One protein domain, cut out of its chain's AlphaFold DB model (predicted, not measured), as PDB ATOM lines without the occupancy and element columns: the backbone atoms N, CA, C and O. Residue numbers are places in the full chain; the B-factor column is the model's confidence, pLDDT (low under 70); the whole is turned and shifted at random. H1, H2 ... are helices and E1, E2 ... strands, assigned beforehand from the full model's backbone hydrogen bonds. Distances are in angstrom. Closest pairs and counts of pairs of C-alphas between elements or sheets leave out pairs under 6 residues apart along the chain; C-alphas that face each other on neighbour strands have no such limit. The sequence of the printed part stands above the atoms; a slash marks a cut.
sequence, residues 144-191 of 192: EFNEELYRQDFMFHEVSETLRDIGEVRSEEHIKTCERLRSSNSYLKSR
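AT A GLANCE: This is residues 144 to 191 of the 192 residues of an uncharacterized protein of Streptococcus suis (UniProt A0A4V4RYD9). A long helix, H1, makes one side of a narrow rod, and the chain turns and folds back along it through a shorter helix, H2, which crosses H1, to a short strand, E1. Residues 188 to 189 of E1 pair antiparallel with residues 144 to 145, and the turn sticks out at the other end with residues 162 to 169, of which 162 to 163 belong to H1. The printed part has 48 residues, in order H1, H2, E1, mostly helix; it is loose, with a radius of gyration of the C-alphas of 12.0 A, and spans 41 by 14 by 13 A.

HOW THE PARTS SIT: H1, residues 147 to 163, and H2, residues 172 to 182, touch; their closest C-alphas, of Asp 153 and Thr 177, are 5.6 A apart. They run opposite ways at a steep tilt of 58 degrees. E1, residues 188 to 190, is apart from both and pairs with no named strand. In H1 and H2 every O i to N i+4 pair is within hydrogen-bond range.

IN THESE COORDINATES: H1 runs 24.3 A from C-alpha 147 at (-45.047, -20.460, 25.616), H2 15.8 A, and E1 6.6 A to C-alpha 190 at (-51.422, -25.424, 36.833).

THE WHOLE: The farthest C-alphas, of Ile 166 and Arg 191, are 42.0 A apart. The printed part has no cut and no long link, and no printed residue is under 70 in pLDDT.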
ATOM      1  N   GLU A 144     -49.651 -26.760  32.031       89.38
ATOM      2  CA  GLU A 144     -49.561 -26.177  30.698       89.38
ATOM      3  C   GLU A 144     -48.303 -25.310  30.613       89.38
ATOM      4  O   GLU A 144     -47.975 -24.575  31.546       89.38
ATOM      5  N   PHE A 145     -47.572 -25.398  29.503       89.25
ATOM      6  CA  PHE A 145     -46.392 -24.566  29.287       89.25
ATOM      7  C   PHE A 145     -46.800 -23.189  28.751       89.25
ATOM      8  O   PHE A 145     -47.417 -23.078  27.694       89.25
ATOM      9  N   ASN A 146     -46.426 -22.127  29.458       91.75
ATOM     10  CA  ASN A 146     -46.677 -20.744  29.079       91.75
ATOM     11  C   ASN A 146     -45.682 -20.273  28.007       91.75
ATOM     12  O   ASN A 146     -44.751 -19.515  28.290       91.75
ATOM     13  N   GLU A 147     -45.900 -20.735  26.777       88.88
ATOM     14  CA  GLU A 147     -45.047 -20.460  25.616       88.88
ATOM     15  C   GLU A 147     -44.878 -18.961  25.342       88.88
ATOM     16  O   GLU A 147     -43.770 -18.508  25.065       88.88
ATOM     17  N   GLU A 148     -45.949 -18.179  25.487       91.31
ATOM     18  CA  GLU A 148     -45.913 -16.739  25.224       91.31
ATOM     19  C   GLU A 148     -45.000 -16.002  26.215       91.31
ATOM     20  O   GLU A 148     -44.160 -15.206  25.800       91.31
ATOM     21  N   LEU A 149     -45.087 -16.316  27.514       92.69
ATOM     22  CA  LEU A 149     -44.198 -15.714  28.514       92.69
ATOM     23  C   LEU A 149     -42.746 -16.152  28.312       92.69
ATOM     24  O   LEU A 149     -41.849 -15.322  28.411       92.69
ATOM     25  N   TYR A 150     -42.514 -17.432  28.003       93.19
ATOM     26  CA  TYR A 150     -41.168 -17.923  27.702       93.19
ATOM     27  C   TYR A 150     -40.559 -17.180  26.511       93.19
ATOM     28  O   TYR A 150     -39.423 -16.718  26.579       93.19
ATOM     29  N   ARG A 151     -41.334 -17.005  25.437       92.50
ATOM     30  CA  ARG A 151     -40.901 -16.284  24.238       92.50
ATOM     31  C   ARG A 151     -40.591 -14.818  24.531       92.50
ATOM     32  O   ARG A 151     -39.571 -14.317  24.065       92.50
ATOM     33  N   GLN A 152     -41.453 -14.137  25.283       94.00
ATOM     34  CA  GLN A 152     -41.247 -12.737  25.667       94.00
ATOM     35  C   GLN A 152     -39.983 -12.574  26.513       94.00
ATOM     36  O   GLN A 152     -39.145 -11.731  26.197       94.00
ATOM     37  N   ASP A 153     -39.816 -13.420  27.529       95.00
ATOM     38  CA  ASP A 153     -38.641 -13.429  28.398       95.00
ATOM     39  C   ASP A 153     -37.353 -13.700  27.618       95.00
ATOM     40  O   ASP A 153     -36.352 -13.010  27.807       95.00
ATOM     41  N   PHE A 154     -37.380 -14.684  26.717       93.50
ATOM     42  CA  PHE A 154     -36.236 -15.038  25.885       93.50
ATOM     43  C   PHE A 154     -35.825 -13.870  24.981       93.50
ATOM     44  O   PHE A 154     -34.673 -13.447  24.998       93.50
ATOM     45  N   MET A 155     -36.776 -13.287  24.247       93.38
ATOM     46  CA  MET A 155     -36.501 -12.148  23.364       93.38
ATOM     47  C   MET A 155     -36.009 -10.924  24.138       93.38
ATOM     48  O   MET A 155     -35.073 -10.256  23.701       93.38
ATOM     49  N   PHE A 156     -36.618 -10.629  25.289       92.12
ATOM     50  CA  PHE A 156     -36.184  -9.531  26.145       92.12
ATOM     51  C   PHE A 156     -34.759  -9.755  26.655       92.12
ATOM     52  O   PHE A 156     -33.937  -8.846  26.572       92.12
ATOM     53  N   HIS A 157     -34.435 -10.972  27.105       93.69
ATOM     54  CA  HIS A 157     -33.089 -11.320  27.547       93.69
ATOM     55  C   HIS A 157     -32.040 -11.115  26.448       93.69
ATOM     56  O   HIS A 157     -31.044 -10.438  26.704       93.69
ATOM     57  N   GLU A 158     -32.283 -11.641  25.244       93.88
ATOM     58  CA  GLU A 158     -31.367 -11.532  24.099       93.88
ATOM     59  C   GLU A 158     -31.115 -10.070  23.708       93.88
ATOM     60  O   GLU A 158     -29.969  -9.639  23.557       93.88
ATOM     61  N   VAL A 159     -32.179  -9.266  23.604       91.94
ATOM     62  CA  VAL A 159     -32.064  -7.838  23.273       91.94
ATOM     63  C   VAL A 159     -31.316  -7.082  24.371       91.94
ATOM     64  O   VAL A 159     -30.412  -6.304  24.068       91.94
ATOM     65  N   SER A 160     -31.648  -7.320  25.643       89.06
ATOM     66  CA  SER A 160     -30.997  -6.649  26.769       89.06
ATOM     67  C   SER A 160     -29.523  -7.018  26.914       89.06
ATOM     68  O   SER A 160     -28.732  -6.141  27.227       89.06
ATOM     69  N   GLU A 161     -29.115  -8.269  26.686       88.62
ATOM     70  CA  GLU A 161     -27.689  -8.631  26.717       88.62
ATOM     71  C   GLU A 161     -26.919  -8.055  25.523       88.62
ATOM     72  O   GLU A 161     -25.767  -7.668  25.687       88.62
ATOM     73  N   THR A 162     -27.552  -7.951  24.350       89.94
ATOM     74  CA  THR A 162     -26.920  -7.381  23.146       89.94
ATOM     75  C   THR A 162     -26.686  -5.875  23.283       89.94
ATOM     76  O   THR A 162     -25.650  -5.370  22.858       89.94
ATOM     77  N   LEU A 163     -27.650  -5.148  23.852       86.44
ATOM     78  CA  LEU A 163     -27.583  -3.690  23.991       86.44
ATOM     79  C   LEU A 163     -26.788  -3.220  25.213       86.44
ATOM     80  O   LEU A 163     -26.501  -2.030  25.309       86.44
ATOM     81  N   ARG A 164     -26.472  -4.115  26.155       85.00
ATOM     82  CA  ARG A 164     -25.805  -3.742  27.404       85.00
ATOM     83  C   ARG A 164     -24.311  -3.535  27.190       85.00
ATOM     84  O   ARG A 164     -23.605  -4.448  26.756       85.00
ATOM     85  N   ASP A 165     -23.815  -2.390  27.637       83.44
ATOM     86  CA  ASP A 165     -22.383  -2.115  27.643       83.44
ATOM     87  C   ASP A 165     -21.652  -2.870  28.767       83.44
ATOM     88  O   ASP A 165     -22.208  -3.292  29.791       83.44
ATOM     89  N   ILE A 166     -20.346  -3.060  28.587       77.88
ATOM     90  CA  ILE A 166     -19.509  -3.731  29.584       77.88
ATOM     91  C   ILE A 166     -19.497  -2.902  30.877       77.88
ATOM     92  O   ILE A 166     -19.044  -1.761  30.894       77.88
ATOM     93  N   GLY A 167     -19.947  -3.510  31.978       77.25
ATOM     94  CA  GLY A 167     -19.988  -2.886  33.305       77.25
ATOM     95  C   GLY A 167     -21.322  -2.226  33.663       77.25
ATOM     96  O   GLY A 167     -21.491  -1.803  34.805       77.25
ATOM     97  N   GLU A 168     -22.281  -2.181  32.739       85.06
ATOM     98  CA  GLU A 168     -23.629  -1.697  33.021       85.06
ATOM     99  C   GLU A 168     -24.426  -2.729  33.843       85.06
ATOM    100  O   GLU A 168     -24.323  -3.946  33.651       85.06
ATOM    101  N   VAL A 169     -25.208  -2.244  34.811       86.12
ATOM    102  CA  VAL A 169     -26.001  -3.094  35.708       86.12
ATOM    103  C   VAL A 169     -27.305  -3.482  35.017       86.12
ATOM    104  O   VAL A 169     -27.971  -2.647  34.411       86.12
ATOM    105  N   ARG A 170     -27.699  -4.755  35.134       87.44
ATOM    106  CA  ARG A 170     -28.992  -5.231  34.624       87.44
ATOM    107  C   ARG A 170     -30.140  -4.506  35.320       87.44
ATOM    108  O   ARG A 170     -30.111  -4.321  36.538       87.44
ATOM    109  N   SER A 171     -31.177  -4.170  34.561       88.44
ATOM    110  CA  SER A 171     -32.427  -3.682  35.139       88.44
ATOM    111  C   SER A 171     -33.079  -4.757  36.015       88.44
ATOM    112  O   SER A 171     -32.868  -5.959  35.827       88.44
ATOM    113  N   GLU A 172     -33.909  -4.334  36.969       90.38
ATOM    114  CA  GLU A 172     -34.632  -5.252  37.859       90.38
ATOM    115  C   GLU A 172     -35.507  -6.245  37.071       90.38
ATOM    116  O   GLU A 172     -35.574  -7.433  37.393       90.38
ATOM    117  N   GLU A 173     -36.135  -5.782  35.989       87.81
ATOM    118  CA  GLU A 173     -36.938  -6.620  35.094       87.81
ATOM    119  C   GLU A 173     -36.092  -7.670  34.366       87.81
ATOM    120  O   GLU A 173     -36.510  -8.827  34.242       87.81
ATOM    121  N   HIS A 174     -34.880  -7.315  33.928       89.25
ATOM    122  CA  HIS A 174     -33.969  -8.256  33.271       89.25
ATOM    123  C   HIS A 174     -33.453  -9.315  34.244       89.25
ATOM    124  O   HIS A 174     -33.358 -10.485  33.874       89.25
ATOM    125  N   ILE A 175     -33.212  -8.946  35.506       91.50
ATOM    126  CA  ILE A 175     -32.852  -9.899  36.566       91.50
ATOM    127  C   ILE A 175     -33.980 -10.918  36.775       91.50
ATOM    128  O   ILE A 175     -33.731 -12.120  36.683       91.50
ATOM    129  N   LYS A 176     -35.226 -10.459  36.960       90.62
ATOM    130  CA  LYS A 176     -36.397 -11.344  37.127       90.62
ATOM    131  C   LYS A 176     -36.602 -12.269  35.924       90.62
ATOM    132  O   LYS A 176     -36.954 -13.434  36.085       90.62
ATOM    133  N   THR A 177     -36.360 -11.760  34.719       91.19
ATOM    134  CA  THR A 177     -36.417 -12.541  33.474       91.19
ATOM    135  C   THR A 177     -35.360 -13.647  33.460       91.19
ATOM    136  O   THR A 177     -35.671 -14.801  33.177       91.19
ATOM    137  N   CYS A 178     -34.120 -13.328  33.841       90.56
ATOM    138  CA  CYS A 178     -33.040 -14.313  33.936       90.56
ATOM    139  C   CYS A 178     -33.336 -15.403  34.976       90.56
ATOM    140  O   CYS A 178     -33.002 -16.567  34.756       90.56
ATOM    141  N   GLU A 179     -33.951 -15.045  36.106       93.00
ATOM    142  CA  GLU A 179     -34.373 -16.016  37.120       93.00
ATOM    143  C   GLU A 179     -35.438 -16.974  36.580       93.00
ATOM    144  O   GLU A 179     -35.314 -18.186  36.767       93.00
ATOM    145  N   ARG A 180     -36.441 -16.460  35.851       92.94
ATOM    146  CA  ARG A 180     -37.463 -17.303  35.213       92.94
ATOM    147  C   ARG A 180     -36.861 -18.233  34.161       92.94
ATOM    148  O   ARG A 180     -37.130 -19.429  34.221       92.94
ATOM    149  N   LEU A 181     -35.991 -17.734  33.277       92.00
ATOM    150  CA  LEU A 181     -35.364 -18.534  32.211       92.00
ATOM    151  C   LEU A 181     -34.515 -19.697  32.746       92.00
ATOM    152  O   LEU A 181     -34.382 -20.723  32.082       92.00
ATOM    153  N   ARG A 182     -33.944 -19.553  33.946       91.00
ATOM    154  CA  ARG A 182     -33.141 -20.596  34.608       91.00
ATOM    155  C   ARG A 182     -33.974 -21.599  35.403       91.00
ATOM    156  O   ARG A 182     -33.450 -22.630  35.817       91.00
ATOM    157  N   SER A 183     -35.238 -21.290  35.660       89.81
ATOM    158  CA  SER A 183     -36.120 -22.109  36.479       89.81
ATOM    159  C   SER A 183     -36.809 -23.184  35.645       89.81
ATOM    160  O   SER A 183     -37.340 -22.920  34.570       89.81
ATOM    161  N   SER A 184     -36.872 -24.402  36.181       84.44
ATOM    162  CA  SER A 184     -37.564 -25.524  35.534       84.44
ATOM    163  C   SER A 184     -39.088 -25.373  35.524       84.44
ATOM    164  O   SER A 184     -39.754 -25.990  34.698       84.44
ATOM    165  N   ASN A 185     -39.643 -24.555  36.426       87.06
ATOM    166  CA  ASN A 185     -41.084 -24.518  36.688       87.06
ATOM    167  C   ASN A 185     -41.719 -23.150  36.421       87.06
ATOM    168  O   ASN A 185     -42.940 -23.043  36.422       87.06
ATOM    169  N   SER A 186     -40.929 -22.097  36.186       90.62
ATOM    170  CA  SER A 186     -41.445 -20.721  36.069       90.62
ATOM    171  C   SER A 186     -42.377 -20.493  34.879       90.62
ATOM    172  O   SER A 186     -43.103 -19.502  34.857       90.62
ATOM    173  N   TYR A 187     -42.381 -21.414  33.917       91.31
ATOM    174  CA  TYR A 187     -43.259 -21.384  32.751       91.31
ATOM    175  C   TYR A 187     -44.375 -22.425  32.814       91.31
ATOM    176  O   TYR A 187     -45.161 -22.510  31.881       91.31
ATOM    177  N   LEU A 188     -44.475 -23.209  33.890       91.25
ATOM    178  CA  LEU A 188     -45.559 -24.169  34.062       91.25
ATOM    179  C   LEU A 188     -46.736 -23.494  34.768       91.25
ATOM    180  O   LEU A 188     -46.592 -22.937  35.854       91.25
ATOM    181  N   LYS A 189     -47.914 -23.562  34.154       89.06
ATOM    182  CA  LYS A 189     -49.191 -23.152  34.741       89.06
ATOM    183  C   LYS A 189     -49.943 -24.392  35.196       89.06
ATOM    184  O   LYS A 189     -50.024 -25.354  34.440       89.06
ATOM    185  N   SER A 190     -50.475 -24.389  36.415       83.56
ATOM    186  CA  SER A 190     -51.422 -25.424  36.833       83.56
ATOM    187  C   SER A 190     -52.684 -25.307  35.996       83.56
ATOM    188  O   SER A 190     -53.181 -24.202  35.772       83.56
ATOM    189  N   ARG A 191     -53.197 -26.442  35.545       72.62
ATOM    190  CA  ARG A 191     -54.461 -26.486  34.830       72.62
ATOM    191  C   ARG A 191     -55.603 -26.448  35.848       72.62
ATOM    192  O   ARG A 191     -55.733 -27.383  36.635       72.62
TER     193      ARG A 191